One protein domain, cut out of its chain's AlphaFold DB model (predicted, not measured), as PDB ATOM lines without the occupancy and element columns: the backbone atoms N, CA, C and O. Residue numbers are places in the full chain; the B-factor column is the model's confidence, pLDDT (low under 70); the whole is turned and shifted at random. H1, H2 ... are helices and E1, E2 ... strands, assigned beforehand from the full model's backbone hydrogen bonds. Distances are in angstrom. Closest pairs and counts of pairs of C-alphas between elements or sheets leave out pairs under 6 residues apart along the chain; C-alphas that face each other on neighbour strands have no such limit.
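This is residues 19 to 73 and 390 to 486 of the 487 residues of the protein "S-layer protein" of Thermococcus indicus (UniProt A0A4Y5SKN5). A twisted sheet of five strands makes the core, with helices over both of its faces: H1 and H4 side by side over one face, H2 and H3 over the other. At one end of the long axis E2 reaches away from this body, and at the other end lies the loop around Gly 45. The printed part has 152 residues with four named helices and six named strands, in the order E1 H1 E2 E3 E4 H2 H3 E5 E6 H4; the class is mixed, helices and strands. The sheet runs E3 E1 E4 E6 E5 and is mixed. The whole is compact, with a radius of gyration of the C-alphas of 14.7 A, and its outline is elongated, 55 by 30 by 26 A.

Begin at inner strand E4, residues 413 to 417. E1, residues 33 to 37, is its parallel neighbour, with N 36 and O 415 2.7 A apart, and edge strand E3, residues 399 to 401, is parallel to E1, with N 400 and O 35 at 2.8 A. On the other side of E4 from E1, E6, residues 464 to 470, is the parallel neighbour of E4, with N 416 and O 466 at 2.8 A. E6 and edge strand E5, residues 450 to 456, form an antiparallel hairpin, with N 453 and O 467 at 2.9 A. The sheet is twisted, its C-alphas up to 4.1 A off the best plane. Look on one face for H1, residues 50 to 66, over E1 and E4 at a height over the sheet of 8.7 A. On the same face H4, residues 473 to 485, is over E6 at a height of 7.2 A. They touch, closest at C-alphas 56 and 477, 5.6 A, at a shallow tilt of 10 degrees, the same way. On the opposite face H3, residues 435 to 448, is over E5, and H2, residues 424 to 433, is on the sheet but only just over none of its strands, with 2 C-alphas falling on E1 and 2 on E6. H3 touches H2 with residues 437 to 438 alone, closest at C-alphas 430 and 438, 5.9 A. Every O i to N i+4 pair is within hydrogen-bond range in H1, H2, H3 and H4.

Find C-alpha 33 at (35.415, 6.988, -22.634), where E1 begins. H1 runs 24.3 A, from C-alpha 50 at (46.739, -6.949, -13.065). E2, residues 69 to 73, pairs with no named strand. H3 and E5 each measure 19.8 A, E6 19.4 A and H4 18.1 A, ending at (42.387, 15.214, -8.971).

The C-alphas of Gly 45 and Lys 73, the two farthest apart, are 55.3 A apart. Residues 74 to 389 are not printed, and C-alphas 73 and 390 are 14.0 A apart across this cut. The links E1 to H1 and E3 to E4 are long. The mean pLDDT of the printed part is 81.8; look for values under 70 at residues 19 to 27 and 40 to 48, among others.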
ATOM      1  N   ALA A  19      34.988  19.628  -5.614       39.16
ATOM      2  CA  ALA A  19      36.236  20.382  -5.610       39.16
ATOM      3  C   ALA A  19      36.449  20.968  -7.020       39.16
ATOM      4  O   ALA A  19      35.983  20.364  -7.982       39.16
ATOM      5  N   PRO A  20      37.089  22.134  -7.190       32.56
ATOM      6  CA  PRO A  20      37.307  22.691  -8.520       32.56
ATOM      7  C   PRO A  20      38.153  21.715  -9.354       32.56
ATOM      8  O   PRO A  20      39.357  21.614  -9.161       32.56
ATOM      9  N   ILE A  21      37.500  20.971 -10.250       45.94
ATOM     10  CA  ILE A  21      38.141  20.079 -11.219       45.94
ATOM     11  C   ILE A  21      38.512  20.926 -12.436       45.94
ATOM     12  O   ILE A  21      37.728  21.768 -12.887       45.94
ATOM     13  N   SER A  22      39.714  20.723 -12.962       46.00
ATOM     14  CA  SER A  22      40.225  21.463 -14.113       46.00
ATOM     15  C   SER A  22      39.376  21.246 -15.382       46.00
ATOM     16  O   SER A  22      38.793  20.184 -15.623       46.00
ATOM     17  N   ALA A  23      39.315  22.273 -16.236       44.69
ATOM     18  CA  ALA A  23      38.481  22.288 -17.443       44.69
ATOM     19  C   ALA A  23      38.844  21.200 -18.480       44.69
ATOM     20  O   ALA A  23      38.017  20.865 -19.328       44.69
ATOM     21  N   GLU A  24      40.050  20.622 -18.415       48.19
ATOM     22  CA  GLU A  24      40.486  19.533 -19.299       48.19
ATOM     23  C   GLU A  24      39.906  18.158 -18.931       48.19
ATOM     24  O   GLU A  24      39.873  17.289 -19.797       48.19
ATOM     25  N   VAL A  25      39.427  17.954 -17.700       53.75
ATOM     26  CA  VAL A  25      38.837  16.675 -17.246       53.75
ATOM     27  C   VAL A  25      37.301  16.728 -17.259       53.75
ATOM     28  O   VAL A  25      36.648  15.701 -17.424       53.75
ATOM     29  N   ALA A  26      36.712  17.928 -17.203       52.16
ATOM     30  CA  ALA A  26      35.264  18.153 -17.108       52.16
ATOM     31  C   ALA A  26      34.422  17.648 -18.305       52.16
ATOM     32  O   ALA A  26      33.199  17.570 -18.208       52.16
ATOM     33  N   TRP A  27      35.044  17.316 -19.443       66.00
ATOM     34  CA  TRP A  27      34.363  16.794 -20.640       66.00
ATOM     35  C   TRP A  27      34.569  15.282 -20.850       66.00
ATOM     36  O   TRP A  27      34.023  14.725 -21.806       66.00
ATOM     37  N   ILE A  28      35.321  14.603 -19.972       83.50
ATOM     38  CA  ILE A  28      35.561  13.153 -20.005       83.50
ATOM     39  C   ILE A  28      34.620  12.473 -19.003       83.50
ATOM     40  O   ILE A  28      34.671  12.732 -17.805       83.50
ATOM     41  N   ASN A  29      33.766  11.572 -19.485       86.44
ATOM     42  CA  ASN A  29      32.861  10.780 -18.657       86.44
ATOM     43  C   ASN A  29      32.726   9.352 -19.201       86.44
ATOM     44  O   ASN A  29      33.274   8.996 -20.244       86.44
ATOM     45  N   SER A  30      31.986   8.512 -18.486       85.00
ATOM     46  CA  SER A  30      31.799   7.108 -18.870       85.00
ATOM     47  C   SER A  30      31.040   6.908 -20.192       85.00
ATOM     48  O   SER A  30      31.205   5.871 -20.828       85.00
ATOM     49  N   ALA A  31      30.243   7.880 -20.655       85.19
ATOM     50  CA  ALA A  31      29.526   7.766 -21.927       85.19
ATOM     51  C   ALA A  31      30.446   7.967 -23.145       85.19
ATOM     52  O   ALA A  31      30.168   7.441 -24.221       85.19
ATOM     53  N   ASN A  32      31.551   8.702 -22.986       87.69
ATOM     54  CA  ASN A  32      32.470   9.040 -24.074       87.69
ATOM     55  C   ASN A  32      33.899   8.504 -23.879       87.69
ATOM     56  O   ASN A  32      34.824   8.990 -24.530       87.69
ATOM     57  N   THR A  33      34.091   7.512 -23.007       90.25
ATOM     58  CA  THR A  33      35.415   6.988 -22.634       90.25
ATOM     59  C   THR A  33      35.430   5.465 -22.595       90.25
ATOM     60  O   THR A  33      34.421   4.839 -22.296       90.25
ATOM     61  N   VAL A  34      36.589   4.871 -22.881       91.69
ATOM     62  CA  VAL A  34      36.901   3.456 -22.660       91.69
ATOM     63  C   VAL A  34      38.151   3.353 -21.790       91.69
ATOM     64  O   VAL A  34      39.161   3.986 -22.092       91.69
ATOM     65  N   ILE A  35      38.097   2.545 -20.734       91.38
ATOM     66  CA  ILE A  35      39.247   2.187 -19.897       91.38
ATOM     67  C   ILE A  35      39.801   0.852 -20.385       91.38
ATOM     68  O   ILE A  35      39.051  -0.092 -20.608       91.38
ATOM     69  N   VAL A  36      41.116   0.766 -20.536       90.38
ATOM     70  CA  VAL A  36      41.821  -0.396 -21.069       90.38
ATOM     71  C   VAL A  36      42.740  -0.948 -19.992       90.38
ATOM     72  O   VAL A  36      43.634  -0.243 -19.517       90.38
ATOM     73  N   LEU A  37      42.520  -2.210 -19.623       88.44
ATOM     74  CA  LEU A  37      43.265  -2.910 -18.577       88.44
ATOM     75  C   LEU A  37      44.190  -3.991 -19.165       88.44
ATOM     76  O   LEU A  37      43.812  -4.670 -20.121       88.44
ATOM     77  N   PRO A  38      45.391  -4.198 -18.601       80.81
ATOM     78  CA  PRO A  38      46.315  -5.231 -19.052       80.81
ATOM     79  C   PRO A  38      45.819  -6.635 -18.694       80.81
ATOM     80  O   PRO A  38      45.313  -6.861 -17.599       80.81
ATOM     81  N   THR A  39      46.054  -7.613 -19.575       73.12
ATOM     82  CA  THR A  39      45.722  -9.031 -19.316       73.12
ATOM     83  C   THR A  39      46.930  -9.939 -19.070       73.12
ATOM     84  O   THR A  39      46.772 -11.068 -18.602       73.12
ATOM     85  N   THR A  40      48.154  -9.468 -19.339       66.19
ATOM     86  CA  THR A  40      49.366 -10.307 -19.272       66.19
ATOM     87  C   THR A  40      50.081 -10.219 -17.918       66.19
ATOM     88  O   THR A  40      50.536  -9.151 -17.530       66.19
ATOM     89  N   LYS A  41      50.179 -11.337 -17.179       60.22
ATOM     90  CA  LYS A  41      50.722 -11.382 -15.797       60.22
ATOM     91  C   LYS A  41      52.241 -11.214 -15.705       60.22
ATOM     92  O   LYS A  41      52.739 -10.810 -14.659       60.22
ATOM     93  N   ILE A  42      52.979 -11.573 -16.754       61.38
ATOM     94  CA  ILE A  42      54.443 -11.478 -16.812       61.38
ATOM     95  C   ILE A  42      54.840 -11.134 -18.245       61.38
ATOM     96  O   ILE A  42      54.448 -11.840 -19.171       61.38
ATOM     97  N   VAL A  43      55.656 -10.096 -18.425       61.06
ATOM     98  CA  VAL A  43      56.228  -9.725 -19.729       61.06
ATOM     99  C   VAL A  43      57.730  -9.526 -19.558       61.06
ATOM    100  O   VAL A  43      58.160  -8.823 -18.649       61.06
ATOM    101  N   ASN A  44      58.543 -10.171 -20.404       61.97
ATOM    102  CA  ASN A  44      60.012 -10.079 -20.373       61.97
ATOM    103  C   ASN A  44      60.623 -10.265 -18.964       61.97
ATOM    104  O   ASN A  44      61.520  -9.530 -18.563       61.97
ATOM    105  N   GLY A  45      60.100 -11.222 -18.185       60.75
ATOM    106  CA  GLY A  45      60.571 -11.526 -16.825       60.75
ATOM    107  C   GLY A  45      60.102 -10.561 -15.728       60.75
ATOM    108  O   GLY A  45      60.464 -10.751 -14.571       60.75
ATOM    109  N   THR A  46      59.279  -9.559 -16.057       67.75
ATOM    110  CA  THR A  46      58.731  -8.591 -15.093       67.75
ATOM    111  C   THR A  46      57.284  -8.953 -14.732       67.75
ATOM    112  O   THR A  46      56.451  -9.030 -15.642       67.75
ATOM    113  N   PRO A  47      56.955  -9.187 -13.446       62.84
ATOM    114  CA  PRO A  47      55.579  -9.404 -13.001       62.84
ATOM    115  C   PRO A  47      54.732  -8.138 -13.156       62.84
ATOM    116  O   PRO A  47      55.195  -7.039 -12.857       62.84
ATOM    117  N   LEU A  48      53.481  -8.301 -13.580       66.62
ATOM    118  CA  LEU A  48      52.483  -7.236 -13.660       66.62
ATOM    119  C   LEU A  48      51.341  -7.496 -12.669       66.62
ATOM    120  O   LEU A  48      50.860  -8.620 -12.517       66.62
ATOM    121  N   HIS A  49      50.891  -6.430 -12.012       73.94
ATOM    122  CA  HIS A  49      49.904  -6.444 -10.932       73.94
ATOM    123  C   HIS A  49      48.480  -6.229 -11.465       73.94
ATOM    124  O   HIS A  49      47.823  -5.242 -11.151       73.94
ATOM    125  N   ILE A  50      48.009  -7.130 -12.334       73.94
ATOM    126  CA  ILE A  50      46.739  -6.949 -13.065       73.94
ATOM    127  C   ILE A  50      45.543  -6.761 -12.131       73.94
ATOM    128  O   ILE A  50      44.662  -5.963 -12.432       73.94
ATOM    129  N   GLY A  51      45.487  -7.494 -11.015       74.94
ATOM    130  CA  GLY A  51      44.375  -7.377 -10.071       74.94
ATOM    131  C   GLY A  51      44.335  -5.996  -9.419       74.94
ATOM    132  O   GLY A  51      43.281  -5.374  -9.331       74.94
ATOM    133  N   GLU A  52      45.493  -5.491  -9.013       81.50
ATOM    134  CA  GLU A  52      45.652  -4.206  -8.342       81.50
ATOM    135  C   GLU A  52      45.522  -3.013  -9.310       81.50
ATOM    136  O   GLU A  52      44.894  -2.003  -8.977       81.50
ATOM    137  N   ASP A  53      46.020  -3.146 -10.543       81.62
ATOM    138  CA  ASP A  53      45.807  -2.177 -11.624       81.62
ATOM    139  C   ASP A  53      44.319  -2.134 -12.033       81.62
ATOM    140  O   ASP A  53      43.767  -1.054 -12.251       81.62
ATOM    141  N   ALA A  54      43.623  -3.280 -12.050       81.06
ATOM    142  CA  ALA A  54      42.182  -3.346 -12.304       81.06
ATOM    143  C   ALA A  54      41.350  -2.687 -11.192       81.06
ATOM    144  O   ALA A  54      40.333  -2.057 -11.488       81.06
ATOM    145  N   ILE A  55      41.778  -2.765  -9.925       84.31
ATOM    146  CA  ILE A  55      41.150  -2.015  -8.821       84.31
ATOM    147  C   ILE A  55      41.289  -0.506  -9.061       84.31
ATOM    148  O   ILE A  55      40.313   0.232  -8.911       84.31
ATOM    149  N   SER A  56      42.470  -0.050  -9.483       84.50
ATOM    150  CA  SER A  56      42.715   1.362  -9.806       84.50
ATOM    151  C   SER A  56      41.880   1.822 -11.008       84.50
ATOM    152  O   SER A  56      41.217   2.855 -10.943       84.50
ATOM    153  N   GLY A  57      41.805   1.013 -12.069       84.50
ATOM    154  CA  GLY A  57      40.940   1.274 -13.221       84.50
ATOM    155  C   GLY A  57      39.444   1.260 -12.886       84.50
ATOM    156  O   GLY A  57      38.691   2.076 -13.411       84.50
ATOM    157  N   SER A  58      39.007   0.405 -11.958       83.44
ATOM    158  CA  SER A  58      37.613   0.366 -11.489       83.44
ATOM    159  C   SER A  58      37.239   1.624 -10.698       83.44
ATOM    160  O   SER A  58      36.146   2.162 -10.870       83.44
ATOM    161  N   ARG A  59      38.158   2.137  -9.865       85.31
ATOM    162  CA  ARG A  59      37.984   3.422  -9.162       85.31
ATOM    163  C   ARG A  59      37.842   4.581 -10.145       85.31
ATOM    164  O   ARG A  59      36.929   5.390  -9.997       85.31
ATOM    165  N   LEU A  60      38.685   4.612 -11.176       87.38
ATOM    166  CA  LEU A  60      38.574   5.589 -12.255       87.38
ATOM    167  C   LEU A  60      37.238   5.474 -13.000       87.38
ATOM    168  O   LEU A  60      36.596   6.482 -13.279       87.38
ATOM    169  N   GLY A  61      36.783   4.251 -13.281       84.50
ATOM    170  CA  GLY A  61      35.484   4.012 -13.905       84.50
ATOM    171  C   GLY A  61      34.328   4.611 -13.102       84.50
ATOM    172  O   GLY A  61      33.500   5.331 -13.659       84.50
ATOM    173  N   ALA A  62      34.307   4.396 -11.783       83.62
ATOM    174  CA  ALA A  62      33.301   4.986 -10.900       83.62
ATOM    175  C   ALA A  62      33.349   6.526 -10.903       83.62
ATOM    176  O   ALA A  62      32.307   7.179 -10.976       83.62
ATOM    177  N   PHE A  63      34.549   7.112 -10.892       86.19
ATOM    178  CA  PHE A  63      34.730   8.559 -10.998       86.19
ATOM    179  C   PHE A  63      34.153   9.121 -12.309       86.19
ATOM    180  O   PHE A  63      33.406  10.096 -12.286       86.19
ATOM    181  N   LEU A  64      34.411   8.472 -13.448       86.50
ATOM    182  CA  LEU A  64      33.907   8.905 -14.759       86.50
ATOM    183  C   LEU A  64      32.386   8.755 -14.922       86.50
ATOM    184  O   LEU A  64      31.782   9.464 -15.729       86.50
ATOM    185  N   VAL A  65      31.744   7.848 -14.182       84.06
ATOM    186  CA  VAL A  65      30.274   7.780 -14.099       84.06
ATOM    187  C   VAL A  65      29.728   9.011 -13.376       84.06
ATOM    188  O   VAL A  65      28.797   9.643 -13.875       84.06
ATOM    189  N   LEU A  66      30.343   9.406 -12.257       82.88
ATOM    190  CA  LEU A  66      29.941  10.597 -11.502       82.88
ATOM    191  C   LEU A  66      30.147  11.893 -12.299       82.88
ATOM    192  O   LEU A  66      29.279  12.763 -12.258       82.88
ATOM    193  N   GLN A  67      31.218  11.993 -13.095       80.81
ATOM    194  CA  GLN A  67      31.441  13.126 -14.011       80.81
ATOM    195  C   GLN A  67      30.338  13.282 -15.074       80.81
ATOM    196  O   GLN A  67      30.146  14.363 -15.624       80.81
ATOM    197  N   GLY A  68      29.581  12.219 -15.370       76.62
ATOM    198  CA  GLY A  68      28.452  12.274 -16.298       76.62
ATOM    199  C   GLY A  68      27.206  12.965 -15.731       76.62
ATOM    200  O   GLY A  68      26.274  13.240 -16.484       76.62
ATOM    201  N   ILE A  69      27.144  13.237 -14.425       79.56
ATOM    202  CA  ILE A  69      25.969  13.831 -13.776       79.56
ATOM    203  C   ILE A  69      26.138  15.352 -13.734       79.56
ATOM    204  O   ILE A  69      26.949  15.889 -12.986       79.56
ATOM    205  N   THR A  70      25.339  16.059 -14.531       74.44
ATOM    206  CA  THR A  70      25.349  17.530 -14.634       74.44
ATOM    207  C   THR A  70      23.976  18.106 -14.297       74.44
ATOM    208  O   THR A  70      23.007  17.368 -14.153       74.44
ATOM    209  N   ILE A  71      23.850  19.427 -14.153       75.06
ATOM    210  CA  ILE A  71      22.547  20.083 -13.967       75.06
ATOM    211  C   ILE A  71      21.996  20.496 -15.338       75.06
ATOM    212  O   ILE A  71      22.646  21.233 -16.077       75.06
ATOM    213  N   GLY A  72      20.791  20.034 -15.677       71.56
ATOM    214  CA  GLY A  72      20.080  20.378 -16.907       71.56
ATOM    215  C   GLY A  72      18.811  21.188 -16.648       71.56
ATOM    216  O   GLY A  72      18.178  21.074 -15.598       71.56
ATOM    217  N   LYS A  73      18.416  21.998 -17.634       77.94
ATOM    218  CA  LYS A  73      17.126  22.694 -17.650       77.94
ATOM    219  C   LYS A  73      16.173  21.949 -18.581       77.94
ATOM    220  O   LYS A  73      16.459  21.815 -19.768       77.94
ATOM    221  N   GLN A 390      24.647  11.838 -18.211       79.19
ATOM    222  CA  GLN A 390      25.416  11.490 -19.408       79.19
ATOM    223  C   GLN A 390      26.502  10.481 -19.019       79.19
ATOM    224  O   GLN A 390      27.699  10.747 -19.095       79.19
ATOM    225  N   ALA A 391      26.057   9.327 -18.538       78.88
ATOM    226  CA  ALA A 391      26.899   8.211 -18.139       78.88
ATOM    227  C   ALA A 391      26.408   6.935 -18.831       78.88
ATOM    228  O   ALA A 391      25.254   6.864 -19.254       78.88
ATOM    229  N   THR A 392      27.281   5.942 -18.958       77.19
ATOM    230  CA  THR A 392      26.867   4.604 -19.400       77.19
ATOM    231  C   THR A 392      26.037   3.907 -18.319       77.19
ATOM    232  O   THR A 392      26.285   4.088 -17.127       77.19
ATOM    233  N   GLU A 393      25.057   3.104 -18.734       68.94
ATOM    234  CA  GLU A 393      24.228   2.290 -17.832       68.94
ATOM    235  C   GLU A 393      24.949   1.015 -17.363       68.94
ATOM    236  O   GLU A 393      24.579   0.436 -16.344       68.94
ATOM    237  N   ASP A 394      26.003   0.599 -18.075       73.06
ATOM    238  CA  ASP A 394      26.780  -0.602 -17.770       73.06
ATOM    239  C   ASP A 394      28.273  -0.281 -17.645       73.06
ATOM    240  O   ASP A 394      28.955   0.026 -18.626       73.06
ATOM    241  N   VAL A 395      28.810  -0.399 -16.431       64.75
ATOM    242  CA  VAL A 395      30.229  -0.144 -16.151       64.75
ATOM    243  C   VAL A 395      31.145  -1.172 -16.828       64.75
ATOM    244  O   VAL A 395      32.266  -0.840 -17.211       64.75
ATOM    245  N   TYR A 396      30.659  -2.391 -17.067       66.31
ATOM    246  CA  TYR A 396      31.408  -3.430 -17.777       66.31
ATOM    247  C   TYR A 396      31.472  -3.187 -19.290       66.31
ATOM    248  O   TYR A 396      32.328  -3.755 -19.962       66.31
ATOM    249  N   SER A 397      30.623  -2.308 -19.832       72.19
ATOM    250  CA  SER A 397      30.600  -1.988 -21.266       72.19
ATOM    251  C   SER A 397      31.718  -1.039 -21.715       72.19
ATOM    252  O   SER A 397      32.000  -0.948 -22.912       72.19
ATOM    253  N   PHE A 398      32.360  -0.324 -20.781       85.44
ATOM    254  CA  PHE A 398      33.404   0.656 -21.100       85.44
ATOM    255  C   PHE A 398      34.770   0.351 -20.476       85.44
ATOM    256  O   PHE A 398      35.736   1.042 -20.792       85.44
ATOM    257  N   ILE A 399      34.874  -0.684 -19.641       86.75
ATOM    258  CA  ILE A 399      36.153  -1.243 -19.198       86.75
ATOM    259  C   ILE A 399      36.437  -2.476 -20.055       86.75
ATOM    260  O   ILE A 399      35.726  -3.474 -19.971       86.75
ATOM    261  N   ILE A 400      37.476  -2.403 -20.879       87.06
ATOM    262  CA  ILE A 400      37.885  -3.483 -21.775       87.06
ATOM    263  C   ILE A 400      39.289  -3.968 -21.439       87.06
ATOM    264  O   ILE A 400      40.101  -3.275 -20.822       87.06
ATOM    265  N   ASN A 401      39.602  -5.159 -21.921       86.19
ATOM    266  CA  ASN A 401      40.942  -5.710 -21.873       86.19
ATOM    267  C   ASN A 401      41.800  -5.171 -23.027       86.19
ATOM    268  O   ASN A 401      41.303  -4.878 -24.114       86.19
ATOM    269  N   ASP A 402      43.113  -5.107 -22.823       81.81
ATOM    270  CA  ASP A 402      44.095  -4.666 -23.820       81.81
ATOM    271  C   ASP A 402      44.035  -5.452 -25.139       81.81
ATOM    272  O   ASP A 402      44.253  -4.885 -26.206       81.81
ATOM    273  N   THR A 403      43.669  -6.733 -25.091       82.75
ATOM    274  CA  THR A 403      43.465  -7.577 -26.280       82.75
ATOM    275  C   THR A 403      42.226  -7.205 -27.097       82.75
ATOM    276  O   THR A 403      42.160  -7.519 -28.285       82.75
ATOM    277  N   GLN A 404      41.250  -6.525 -26.490       84.88
ATOM    278  CA  GLN A 404      40.030  -6.059 -27.155       84.88
ATOM    279  C   GLN A 404      40.235  -4.696 -27.838       84.88
ATOM    280  O   GLN A 404      39.469  -4.336 -28.731       84.88
ATOM    281  N   LEU A 405      41.291  -3.955 -27.478       87.44
ATOM    282  CA  LEU A 405      41.665  -2.690 -28.109       87.44
ATOM    283  C   LEU A 405      42.488  -2.939 -29.388       87.44
ATOM    284  O   LEU A 405      43.710  -2.808 -29.410       87.44
ATOM    285  N   THR A 406      41.820  -3.295 -30.483       86.25
ATOM    286  CA  THR A 406      42.484  -3.601 -31.769       86.25
ATOM    287  C   THR A 406      42.837  -2.350 -32.593       86.25
ATOM    288  O   THR A 406      43.765  -2.379 -33.414       86.25
ATOM    289  N   ALA A 407      42.132  -1.241 -32.352       90.44
ATOM    290  CA  ALA A 407      42.353   0.085 -32.928       90.44
ATOM    291  C   ALA A 407      41.851   1.186 -31.971       90.44
ATOM    292  O   ALA A 407      41.072   0.910 -31.060       90.44
ATOM    293  N   LEU A 408      42.283   2.436 -32.182       91.62
ATOM    294  CA  LEU A 408      41.770   3.579 -31.419       91.62
ATOM    295  C   LEU A 408      40.407   4.032 -31.983       91.62
ATOM    296  O   LEU A 408      40.355   4.396 -33.163       91.62
ATOM    297  N   PRO A 409      39.320   4.042 -31.188       91.19
ATOM    298  CA  PRO A 409      38.012   4.535 -31.624       91.19
ATOM    299  C   PRO A 409      38.069   6.028 -31.971       91.19
ATOM    300  O   PRO A 409      38.831   6.776 -31.366       91.19
ATOM    301  N   SER A 410      37.274   6.481 -32.940       90.12
ATOM    302  CA  SER A 410      37.208   7.896 -33.352       90.12
ATOM    303  C   SER A 410      36.166   8.716 -32.579       90.12
ATOM    304  O   SER A 410      36.081   9.931 -32.762       90.12
ATOM    305  N   ASP A 411      35.378   8.066 -31.726       88.81
ATOM    306  CA  ASP A 411      34.213   8.603 -31.017       88.81
ATOM    307  C   ASP A 411      34.332   8.509 -29.482       88.81
ATOM    308  O   ASP A 411      33.387   8.852 -28.767       88.81
ATOM    309  N   LYS A 412      35.482   8.056 -28.962       89.81
ATOM    310  CA  LYS A 412      35.727   7.898 -27.522       89.81
ATOM    311  C   LYS A 412      37.147   8.279 -27.112       89.81
ATOM    312  O   LYS A 412      38.104   8.117 -27.870       89.81
ATOM    313  N   ASN A 413      37.281   8.722 -25.865       91.81
ATOM    314  CA  ASN A 413      38.556   8.777 -25.161       91.81
ATOM    315  C   ASN A 413      39.019   7.356 -24.822       91.81
ATOM    316  O   ASN A 413      38.203   6.497 -24.492       91.81
ATOM    317  N   VAL A 414      40.324   7.111 -24.865       92.56
ATOM    318  CA  VAL A 414      40.924   5.829 -24.477       92.56
ATOM    319  C   VAL A 414      41.838   6.070 -23.292       92.56
ATOM    320  O   VAL A 414      42.795   6.824 -23.425       92.56
ATOM    321  N   ILE A 415      41.579   5.434 -22.154       93.06
ATOM    322  CA  ILE A 415      42.441   5.511 -20.974       93.06
ATOM    323  C   ILE A 415      43.084   4.152 -20.736       93.06
ATOM    324  O   ILE A 415      42.399   3.192 -20.410       93.06
ATOM    325  N   ILE A 416      44.399   4.063 -20.882       91.56
ATOM    326  CA  ILE A 416      45.171   2.844 -20.637       91.56
ATOM    327  C   ILE A 416      45.706   2.902 -19.210       91.56
ATOM    328  O   ILE A 416      46.454   3.822 -18.877       91.56
ATOM    329  N   VAL A 417      45.328   1.929 -18.378       90.56
ATOM    330  CA  VAL A 417      45.710   1.875 -16.960       90.56
ATOM    331  C   VAL A 417      46.685   0.725 -16.723       90.56
ATOM    332  O   VAL A 417      46.340  -0.433 -16.924       90.56
ATOM    333  N   GLY A 418      47.893   1.040 -16.261       86.31
ATOM    334  CA  GLY A 418      48.909   0.059 -15.882       86.31
ATOM    335  C   GLY A 418      49.569  -0.673 -17.057       86.31
ATOM    336  O   GLY A 418      49.562  -0.227 -18.209       86.31
ATOM    337  N   GLY A 419      50.208  -1.806 -16.745       77.38
ATOM    338  CA  GLY A 419      50.764  -2.721 -17.749       77.38
ATOM    339  C   GLY A 419      51.841  -2.131 -18.669       77.38
ATOM    340  O   GLY A 419      51.885  -2.489 -19.842       77.38
ATOM    341  N   TRP A 420      52.697  -1.235 -18.163       75.81
ATOM    342  CA  TRP A 420      53.700  -0.505 -18.961       75.81
ATOM    343  C   TRP A 420      54.707  -1.393 -19.715       75.81
ATOM    344  O   TRP A 420      55.338  -0.958 -20.683       75.81
ATOM    345  N   VAL A 421      54.863  -2.646 -19.282       68.31
ATOM    346  CA  VAL A 421      55.714  -3.636 -19.939       68.31
ATOM    347  C   VAL A 421      54.940  -4.246 -21.113       68.31
ATOM    348  O   VAL A 421      54.086  -5.100 -20.917       68.31
ATOM    349  N   SER A 422      55.233  -3.752 -22.322       63.78
ATOM    350  CA  SER A 422      54.800  -4.226 -23.653       63.78
ATOM    351  C   SER A 422      53.629  -5.226 -23.678       63.78
ATOM    352  O   SER A 422      53.838  -6.438 -23.722       63.78
ATOM    353  N   ASN A 423      52.401  -4.711 -23.732       74.81
ATOM    354  CA  ASN A 423      51.169  -5.488 -23.892       74.81
ATOM    355  C   ASN A 423      50.416  -5.103 -25.187       74.81
ATOM    356  O   ASN A 423      50.923  -4.301 -25.978       74.81
ATOM    357  N   GLY A 424      49.216  -5.654 -25.418       79.88
ATOM    358  CA  GLY A 424      48.449  -5.408 -26.650       79.88
ATOM    359  C   GLY A 424      48.143  -3.924 -26.900       79.88
ATOM    360  O   GLY A 424      48.292  -3.437 -28.023       79.88
ATOM    361  N   ALA A 425      47.820  -3.176 -25.842       84.62
ATOM    362  CA  ALA A 425      47.554  -1.743 -25.917       84.62
ATOM    363  C   ALA A 425      48.830  -0.931 -26.196       84.62
ATOM    364  O   ALA A 425      48.812  -0.020 -27.019       84.62
ATOM    365  N   TRP A 426      49.963  -1.281 -25.581       87.31
ATOM    366  CA  TRP A 426      51.240  -0.596 -25.833       87.31
ATOM    367  C   TRP A 426      51.793  -0.874 -27.237       87.31
ATOM    368  O   TRP A 426      52.318   0.039 -27.871       87.31
ATOM    369  N   ALA A 427      51.601  -2.084 -27.771       87.81
ATOM    370  CA  ALA A 427      51.921  -2.395 -29.164       87.81
ATOM    371  C   ALA A 427      51.068  -1.569 -30.145       87.81
ATOM    372  O   ALA A 427      51.568  -1.080 -31.161       87.81
ATOM    373  N   LEU A 428      49.785  -1.354 -29.822       89.38
ATOM    374  CA  LEU A 428      48.932  -0.443 -30.581       89.38
ATOM    375  C   LEU A 428      49.455   0.999 -30.518       89.38
ATOM    376  O   LEU A 428      49.516   1.655 -31.557       89.38
ATOM    377  N   LEU A 429      49.862   1.487 -29.341       90.56
ATOM    378  CA  LEU A 429      50.447   2.823 -29.198       90.56
ATOM    379  C   LEU A 429      51.714   2.986 -30.048       90.56
ATOM    380  O   LEU A 429      51.870   4.021 -30.688       90.56
ATOM    381  N   GLU A 430      52.588   1.976 -30.104       91.81
ATOM    382  CA  GLU A 430      53.808   2.009 -30.927       91.81
ATOM    383  C   GLU A 430      53.481   2.090 -32.419       91.81
ATOM    384  O   GLU A 430      54.115   2.852 -33.151       91.81
ATOM    385  N   ARG A 431      52.458   1.352 -32.868       90.94
ATOM    386  CA  ARG A 431      51.977   1.402 -34.255       90.94
ATOM    387  C   ARG A 431      51.388   2.765 -34.616       90.94
ATOM    388  O   ARG A 431      51.515   3.195 -35.756       90.94
ATOM    389  N   VAL A 432      50.712   3.410 -33.668       92.12
ATOM    390  CA  VAL A 432      49.959   4.645 -33.905       92.12
ATOM    391  C   VAL A 432      50.821   5.901 -33.750       92.12
ATOM    392  O   VAL A 432      50.769   6.781 -34.603       92.12
ATOM    393  N   TYR A 433      51.599   5.999 -32.673       91.12
ATOM    394  CA  TYR A 433      52.388   7.189 -32.327       91.12
ATOM    395  C   TYR A 433      53.882   7.039 -32.633       91.12
ATOM    396  O   TYR A 433      54.635   8.003 -32.515       91.12
ATOM    397  N   GLY A 434      54.319   5.844 -33.037       93.12
ATOM    398  CA  GLY A 434      55.715   5.535 -33.309       93.12
ATOM    399  C   GLY A 434      56.470   5.039 -32.076       93.12
ATOM    400  O   GLY A 434      56.200   5.414 -30.930       93.12
ATOM    401  N   LYS A 435      57.468   4.191 -32.330       91.00
ATOM    402  CA  LYS A 435      58.276   3.535 -31.296       91.00
ATOM    403  C   LYS A 435      59.019   4.530 -30.399       91.00
ATOM    404  O   LYS A 435      59.045   4.347 -29.187       91.00
ATOM    405  N   ASP A 436      59.562   5.605 -30.966       91.38
ATOM    406  CA  ASP A 436      60.358   6.588 -30.217       91.38
ATOM    407  C   ASP A 436      59.533   7.341 -29.164       91.38
ATOM    408  O   ASP A 436      60.007   7.588 -28.051       91.38
ATOM    409  N   VAL A 437      58.275   7.662 -29.489       90.62
ATOM    410  CA  VAL A 437      57.339   8.323 -28.570       90.62
ATOM    411  C   VAL A 437      57.003   7.395 -27.409       90.62
ATOM    412  O   VAL A 437      57.076   7.799 -26.248       90.62
ATOM    413  N   VAL A 438      56.698   6.130 -27.701       91.50
ATOM    414  CA  VAL A 438      56.355   5.145 -26.672       91.50
ATOM    415  C   VAL A 438      57.552   4.810 -25.781       91.50
ATOM    416  O   VAL A 438      57.415   4.790 -24.558       91.50
ATOM    417  N   GLU A 439      58.745   4.626 -26.346       90.25
ATOM    418  CA  GLU A 439      59.971   4.413 -25.568       90.25
ATOM    419  C   GLU A 439      60.343   5.640 -24.724       90.25
ATOM    420  O   GLU A 439      60.874   5.509 -23.620       90.25
ATOM    421  N   SER A 440      60.032   6.856 -25.183       91.56
ATOM    422  CA  SER A 440      60.150   8.048 -24.337       91.56
ATOM    423  C   SER A 440      59.220   7.992 -23.120       91.56
ATOM    424  O   SER A 440      59.649   8.340 -22.022       91.56
ATOM    425  N   ILE A 441      57.978   7.531 -23.292       91.38
ATOM    426  CA  ILE A 441      57.002   7.385 -22.198       91.38
ATOM    427  C   ILE A 441      57.440   6.277 -21.228       91.38
ATOM    428  O   ILE A 441      57.423   6.477 -20.016       91.38
ATOM    429  N   LYS A 442      57.919   5.130 -21.726       90.00
ATOM    430  CA  LYS A 442      58.449   4.054 -20.867       90.00
ATOM    431  C   LYS A 442      59.663   4.519 -20.055       90.00
ATOM    432  O   LYS A 442      59.764   4.216 -18.867       90.00
ATOM    433  N   ARG A 443      60.566   5.306 -20.654       90.50
ATOM    434  CA  ARG A 443      61.692   5.927 -19.929       90.50
ATOM    435  C   ARG A 443      61.226   6.897 -18.846       90.50
ATOM    436  O   ARG A 443      61.861   6.965 -17.797       90.50
ATOM    437  N   GLU A 444      60.131   7.619 -19.071       90.38
ATOM    438  CA  GLU A 444      59.521   8.497 -18.069       90.38
ATOM    439  C   GLU A 444      59.049   7.697 -16.846       90.38
ATOM    440  O   GLU A 444      59.408   8.048 -15.725       90.38
ATOM    441  N   ILE A 445      58.387   6.554 -17.054       89.69
ATOM    442  CA  ILE A 445      57.978   5.628 -15.979       89.69
ATOM    443  C   ILE A 445      59.198   5.077 -15.224       89.69
ATOM    444  O   ILE A 445      59.224   5.035 -13.990       89.69
ATOM    445  N   LEU A 446      60.252   4.683 -15.945       88.00
ATOM    446  CA  LEU A 446      61.489   4.191 -15.332       88.00
ATOM    447  C   LEU A 446      62.191   5.264 -14.491       88.00
ATOM    448  O   LEU A 446      62.715   4.952 -13.424       88.00
ATOM    449  N   ARG A 447      62.172   6.524 -14.934       90.25
ATOM    450  CA  ARG A 447      62.810   7.644 -14.235       90.25
ATOM    451  C   ARG A 447      61.983   8.151 -13.052       90.25
ATOM    452  O   ARG A 447      62.529   8.333 -11.971       90.25
ATOM    453  N   ASN A 448      60.686   8.360 -13.256       88.44
ATOM    454  CA  ASN A 448      59.802   9.065 -12.323       88.44
ATOM    455  C   ASN A 448      58.949   8.116 -11.462       88.44
ATOM    456  O   ASN A 448      58.345   8.539 -10.484       88.44
ATOM    457  N   GLY A 449      58.891   6.828 -11.808       88.62
ATOM    458  CA  GLY A 449      58.069   5.824 -11.127       88.62
ATOM    459  C   GLY A 449      56.692   5.625 -11.764       88.62
ATOM    460  O   GLY A 449      56.197   4.502 -11.748       88.62
ATOM    461  N   TYR A 450      56.112   6.657 -12.380       92.50
ATOM    462  CA  TYR A 450      54.867   6.595 -13.155       92.50
ATOM    463  C   TYR A 450      54.794   7.693 -14.216       92.50
ATOM    464  O   TYR A 450      55.687   8.535 -14.315       92.50
ATOM    465  N   VAL A 451      53.719   7.665 -15.005       92.00
ATOM    466  CA  VAL A 451      53.358   8.707 -15.962       92.00
ATOM    467  C   VAL A 451      51.848   8.947 -15.974       92.00
ATOM    468  O   VAL A 451      51.061   8.002 -15.890       92.00
ATOM    469  N   VAL A 452      51.472  10.215 -16.145       91.19
ATOM    470  CA  VAL A 452      50.150  10.655 -16.604       91.19
ATOM    471  C   VAL A 452      50.368  11.316 -17.960       91.19
ATOM    472  O   VAL A 452      50.889  12.428 -18.048       91.19
ATOM    473  N   LYS A 453      50.055  10.608 -19.049       90.88
ATOM    474  CA  LYS A 453      50.251  11.134 -20.407       90.88
ATOM    475  C   LYS A 453      48.925  11.396 -21.081       90.88
ATOM    476  O   LYS A 453      48.086  10.512 -21.103       90.88
ATOM    477  N   ASN A 454      48.782  12.565 -21.694       89.94
ATOM    478  CA  ASN A 454      47.636  12.919 -22.522       89.94
ATOM    479  C   ASN A 454      48.104  13.137 -23.967       89.94
ATOM    480  O   ASN A 454      48.936  14.007 -24.230       89.94
ATOM    481  N   LEU A 455      47.610  12.319 -24.895       89.38
ATOM    482  CA  LEU A 455      47.952  12.354 -26.315       89.38
ATOM    483  C   LEU A 455      46.694  12.635 -27.160       89.38
ATOM    484  O   LEU A 455      45.604  12.168 -26.822       89.38
ATOM    485  N   PRO A 456      46.802  13.388 -28.270       88.12
ATOM    486  CA  PRO A 456      45.682  13.592 -29.185       88.12
ATOM    487  C   PRO A 456      45.341  12.293 -29.916       88.12
ATOM    488  O   PRO A 456      46.233  11.663 -30.475       88.12
ATOM    489  N   ASN A 457      44.061  11.919 -29.977       89.69
ATOM    490  CA  ASN A 457      43.650  10.774 -30.781       89.69
ATOM    491  C   ASN A 457      43.802  11.110 -32.283       89.69
ATOM    492  O   ASN A 457      43.177  12.061 -32.761       89.69
ATOM    493  N   PRO A 458      44.609  10.354 -33.047       88.25
ATOM    494  CA  PRO A 458      44.896  10.674 -34.444       88.25
ATOM    495  C   PRO A 458      43.696  10.471 -35.370       88.25
ATOM    496  O   PRO A 458      43.654  11.072 -36.439       88.25
ATOM    497  N   ASN A 459      42.706   9.671 -34.960       89.44
ATOM    498  CA  ASN A 459      41.482   9.460 -35.732       89.44
ATOM    499  C   ASN A 459      40.450  10.577 -35.505       89.44
ATOM    500  O   ASN A 459      39.576  10.775 -36.345       89.44
ATOM    501  N   ASN A 460      40.531  11.301 -34.379       86.25
ATOM    502  CA  ASN A 460      39.692  12.460 -34.075       86.25
ATOM    503  C   ASN A 460      40.276  13.272 -32.907       86.25
ATOM    504  O   ASN A 460      40.211  12.848 -31.754       86.25
ATOM    505  N   SER A 461      40.764  14.481 -33.185       84.56
ATOM    506  CA  SER A 461      41.430  15.337 -32.193       84.56
ATOM    507  C   SER A 461      40.524  15.842 -31.059       84.56
ATOM    508  O   SER A 461      41.039  16.378 -30.077       84.56
ATOM    509  N   ARG A 462      39.197  15.661 -31.165       84.25
ATOM    510  CA  ARG A 462      38.247  15.929 -30.069       84.25
ATOM    511  C   ARG A 462      38.357  14.927 -28.920       84.25
ATOM    512  O   ARG A 462      37.927  15.248 -27.819       84.25
ATOM    513  N   TYR A 463      38.924  13.748 -29.164       88.94
ATOM    514  CA  TYR A 463      39.137  12.715 -28.154       88.94
ATOM    515  C   TYR A 463      40.626  12.538 -27.850       88.94
ATOM    516  O   TYR A 463      41.504  12.926 -28.629       88.94
ATOM    517  N   ARG A 464      40.923  11.945 -26.695       91.50
ATOM    518  CA  ARG A 464      42.289  11.771 -26.192       91.50
ATOM    519  C   ARG A 464      42.628  10.311 -25.944       91.50
ATOM    520  O   ARG A 464      41.754   9.489 -25.675       91.50
ATOM    521  N   VAL A 465      43.921  10.014 -26.012       91.69
ATOM    522  CA  VAL A 465      44.507   8.780 -25.496       91.69
ATOM    523  C   VAL A 465      45.307   9.133 -24.252       91.69
ATOM    524  O   VAL A 465      46.289   9.869 -24.328       91.69
ATOM    525  N   ILE A 466      44.862   8.630 -23.109       92.81
ATOM    526  CA  ILE A 466      45.427   8.916 -21.798       92.81
ATOM    527  C   ILE A 466      46.126   7.659 -21.289       92.81
ATOM    528  O   ILE A 466      45.571   6.565 -21.351       92.81
ATOM    529  N   ILE A 467      47.352   7.800 -20.803       92.12
ATOM    530  CA  ILE A 467      48.156   6.693 -20.282       92.12
ATOM    531  C   ILE A 467      48.422   6.968 -18.809       92.12
ATOM    532  O   ILE A 467      49.068   7.962 -18.479       92.12
ATOM    533  N   LEU A 468      47.927   6.079 -17.955       92.25
ATOM    534  CA  LEU A 468      48.058   6.125 -16.502       92.25
ATOM    535  C   LEU A 468      48.802   4.865 -16.071       92.25
ATOM    536  O   LEU A 468      48.194   3.816 -15.872       92.25
ATOM    537  N   ALA A 469      50.130   4.919 -16.001       89.94
ATOM    538  CA  ALA A 469      50.930   3.714 -15.797       89.94
ATOM    539  C   ALA A 469      52.098   3.946 -14.839       89.94
ATOM    540  O   ALA A 469      52.838   4.919 -14.977       89.94
ATOM    541  N   GLY A 470      52.274   3.023 -13.893       88.50
ATOM    542  CA  GLY A 470      53.366   3.011 -12.927       88.50
ATOM    543  C   GLY A 470      54.277   1.801 -13.065       88.50
ATOM    544  O   GLY A 470      53.931   0.805 -13.698       88.50
ATOM    545  N   ARG A 471      55.456   1.886 -12.443       86.31
ATOM    546  CA  ARG A 471      56.420   0.780 -12.356       86.31
ATOM    547  C   ARG A 471      55.842  -0.396 -11.571       86.31
ATOM    548  O   ARG A 471      56.083  -1.541 -11.949       86.31
ATOM    549  N   THR A 472      55.081  -0.098 -10.518       84.06
ATOM    550  CA  THR A 472      54.261  -1.041  -9.752       84.06
ATOM    551  C   THR A 472      52.820  -0.524  -9.648       84.06
ATOM    552  O   THR A 472      52.530   0.616 -10.020       84.06
ATOM    553  N   HIS A 473      51.914  -1.341  -9.102       82.25
ATOM    554  CA  HIS A 473      50.515  -0.952  -8.884       82.25
ATOM    555  C   HIS A 473      50.356   0.264  -7.964       82.25
ATOM    556  O   HIS A 473      49.391   1.014  -8.104       82.25
ATOM    557  N   VAL A 474      51.297   0.492  -7.039       87.62
ATOM    558  CA  VAL A 474      51.264   1.657  -6.144       87.62
ATOM    559  C   VAL A 474      51.435   2.940  -6.949       87.62
ATOM    560  O   VAL A 474      50.690   3.897  -6.754       87.62
ATOM    561  N   GLU A 475      52.390   2.973  -7.880       91.62
ATOM    562  CA  GLU A 475      52.582   4.149  -8.724       91.62
ATOM    563  C   GLU A 475      51.533   4.252  -9.848       91.62
ATOM    564  O   GLU A 475      51.188   5.367 -10.231       91.62
ATOM    565  N   THR A 476      50.948   3.141 -10.321       88.94
ATOM    566  CA  THR A 476      49.760   3.188 -11.201       88.94
ATOM    567  C   THR A 476      48.577   3.835 -10.475       88.94
ATOM    568  O   THR A 476      47.910   4.699 -11.040       88.94
ATOM    569  N   GLY A 477      48.348   3.475  -9.207       87.69
ATOM    570  CA  GLY A 477      47.327   4.098  -8.363       87.69
ATOM    571  C   GLY A 477      47.534   5.606  -8.220       87.69
ATOM    572  O   GLY A 477      46.588   6.366  -8.404       87.69
ATOM    573  N   LYS A 478      48.782   6.053  -8.011       90.12
ATOM    574  CA  LYS A 478      49.130   7.486  -7.975       90.12
ATOM    575  C   LYS A 478      48.822   8.204  -9.288       90.12
ATOM    576  O   LYS A 478      48.254   9.286  -9.254       90.12
ATOM    577  N   ALA A 479      49.144   7.597 -10.432       88.88
ATOM    578  CA  ALA A 479      48.825   8.167 -11.744       88.88
ATOM    579  C   ALA A 479      47.308   8.345 -11.942       88.88
ATOM    580  O   ALA A 479      46.855   9.349 -12.487       88.88
ATOM    581  N   VAL A 480      46.517   7.369 -11.485       89.25
ATOM    582  CA  VAL A 480      45.050   7.423 -11.536       89.25
ATOM    583  C   VAL A 480      44.494   8.493 -10.596       89.25
ATOM    584  O   VAL A 480      43.611   9.247 -10.993       89.25
ATOM    585  N   GLU A 481      45.013   8.591  -9.373       88.06
ATOM    586  CA  GLU A 481      44.615   9.622  -8.410       88.06
ATOM    587  C   GLU A 481      44.961  11.032  -8.898       88.06
ATOM    588  O   GLU A 481      44.108  11.913  -8.831       88.06
ATOM    589  N   GLU A 482      46.154  11.234  -9.463       88.38
ATOM    590  CA  GLU A 482      46.573  12.507 -10.062       88.38
ATOM    591  C   GLU A 482      45.663  12.906 -11.231       88.38
ATOM    592  O   GLU A 482      45.217  14.047 -11.319       88.38
ATOM    593  N   PHE A 483      45.290  11.949 -12.084       87.38
ATOM    594  CA  PHE A 483      44.338  12.204 -13.163       87.38
ATOM    595  C   PHE A 483      42.941  12.593 -12.649       87.38
ATOM    596  O   PHE A 483      42.324  13.513 -13.185       87.38
ATOM    597  N   MET A 484      42.435  11.914 -11.612       85.19
ATOM    598  CA  MET A 484      41.121  12.216 -11.023       85.19
ATOM    599  C   MET A 484      41.105  13.539 -10.246       85.19
ATOM    600  O   MET A 484      40.065  14.194 -10.190       85.19
ATOM    601  N   ALA A 485      42.233  13.930  -9.649       78.81
ATOM    602  CA  ALA A 485      42.387  15.214  -8.971       78.81
ATOM    603  C   ALA A 485      42.427  16.400  -9.957       78.81
ATOM    604  O   ALA A 485      42.063  17.514  -9.582       78.81
ATOM    605  N   GLY A 486      42.799  16.138 -11.216       65.44
ATOM    606  CA  GLY A 486      43.077  17.152 -12.229       65.44
ATOM    607  C   GLY A 486      44.478  17.764 -12.055       65.44
ATOM    608  O   GLY A 486      45.019  17.722 -10.951       65.44
TER     609      GLY A 486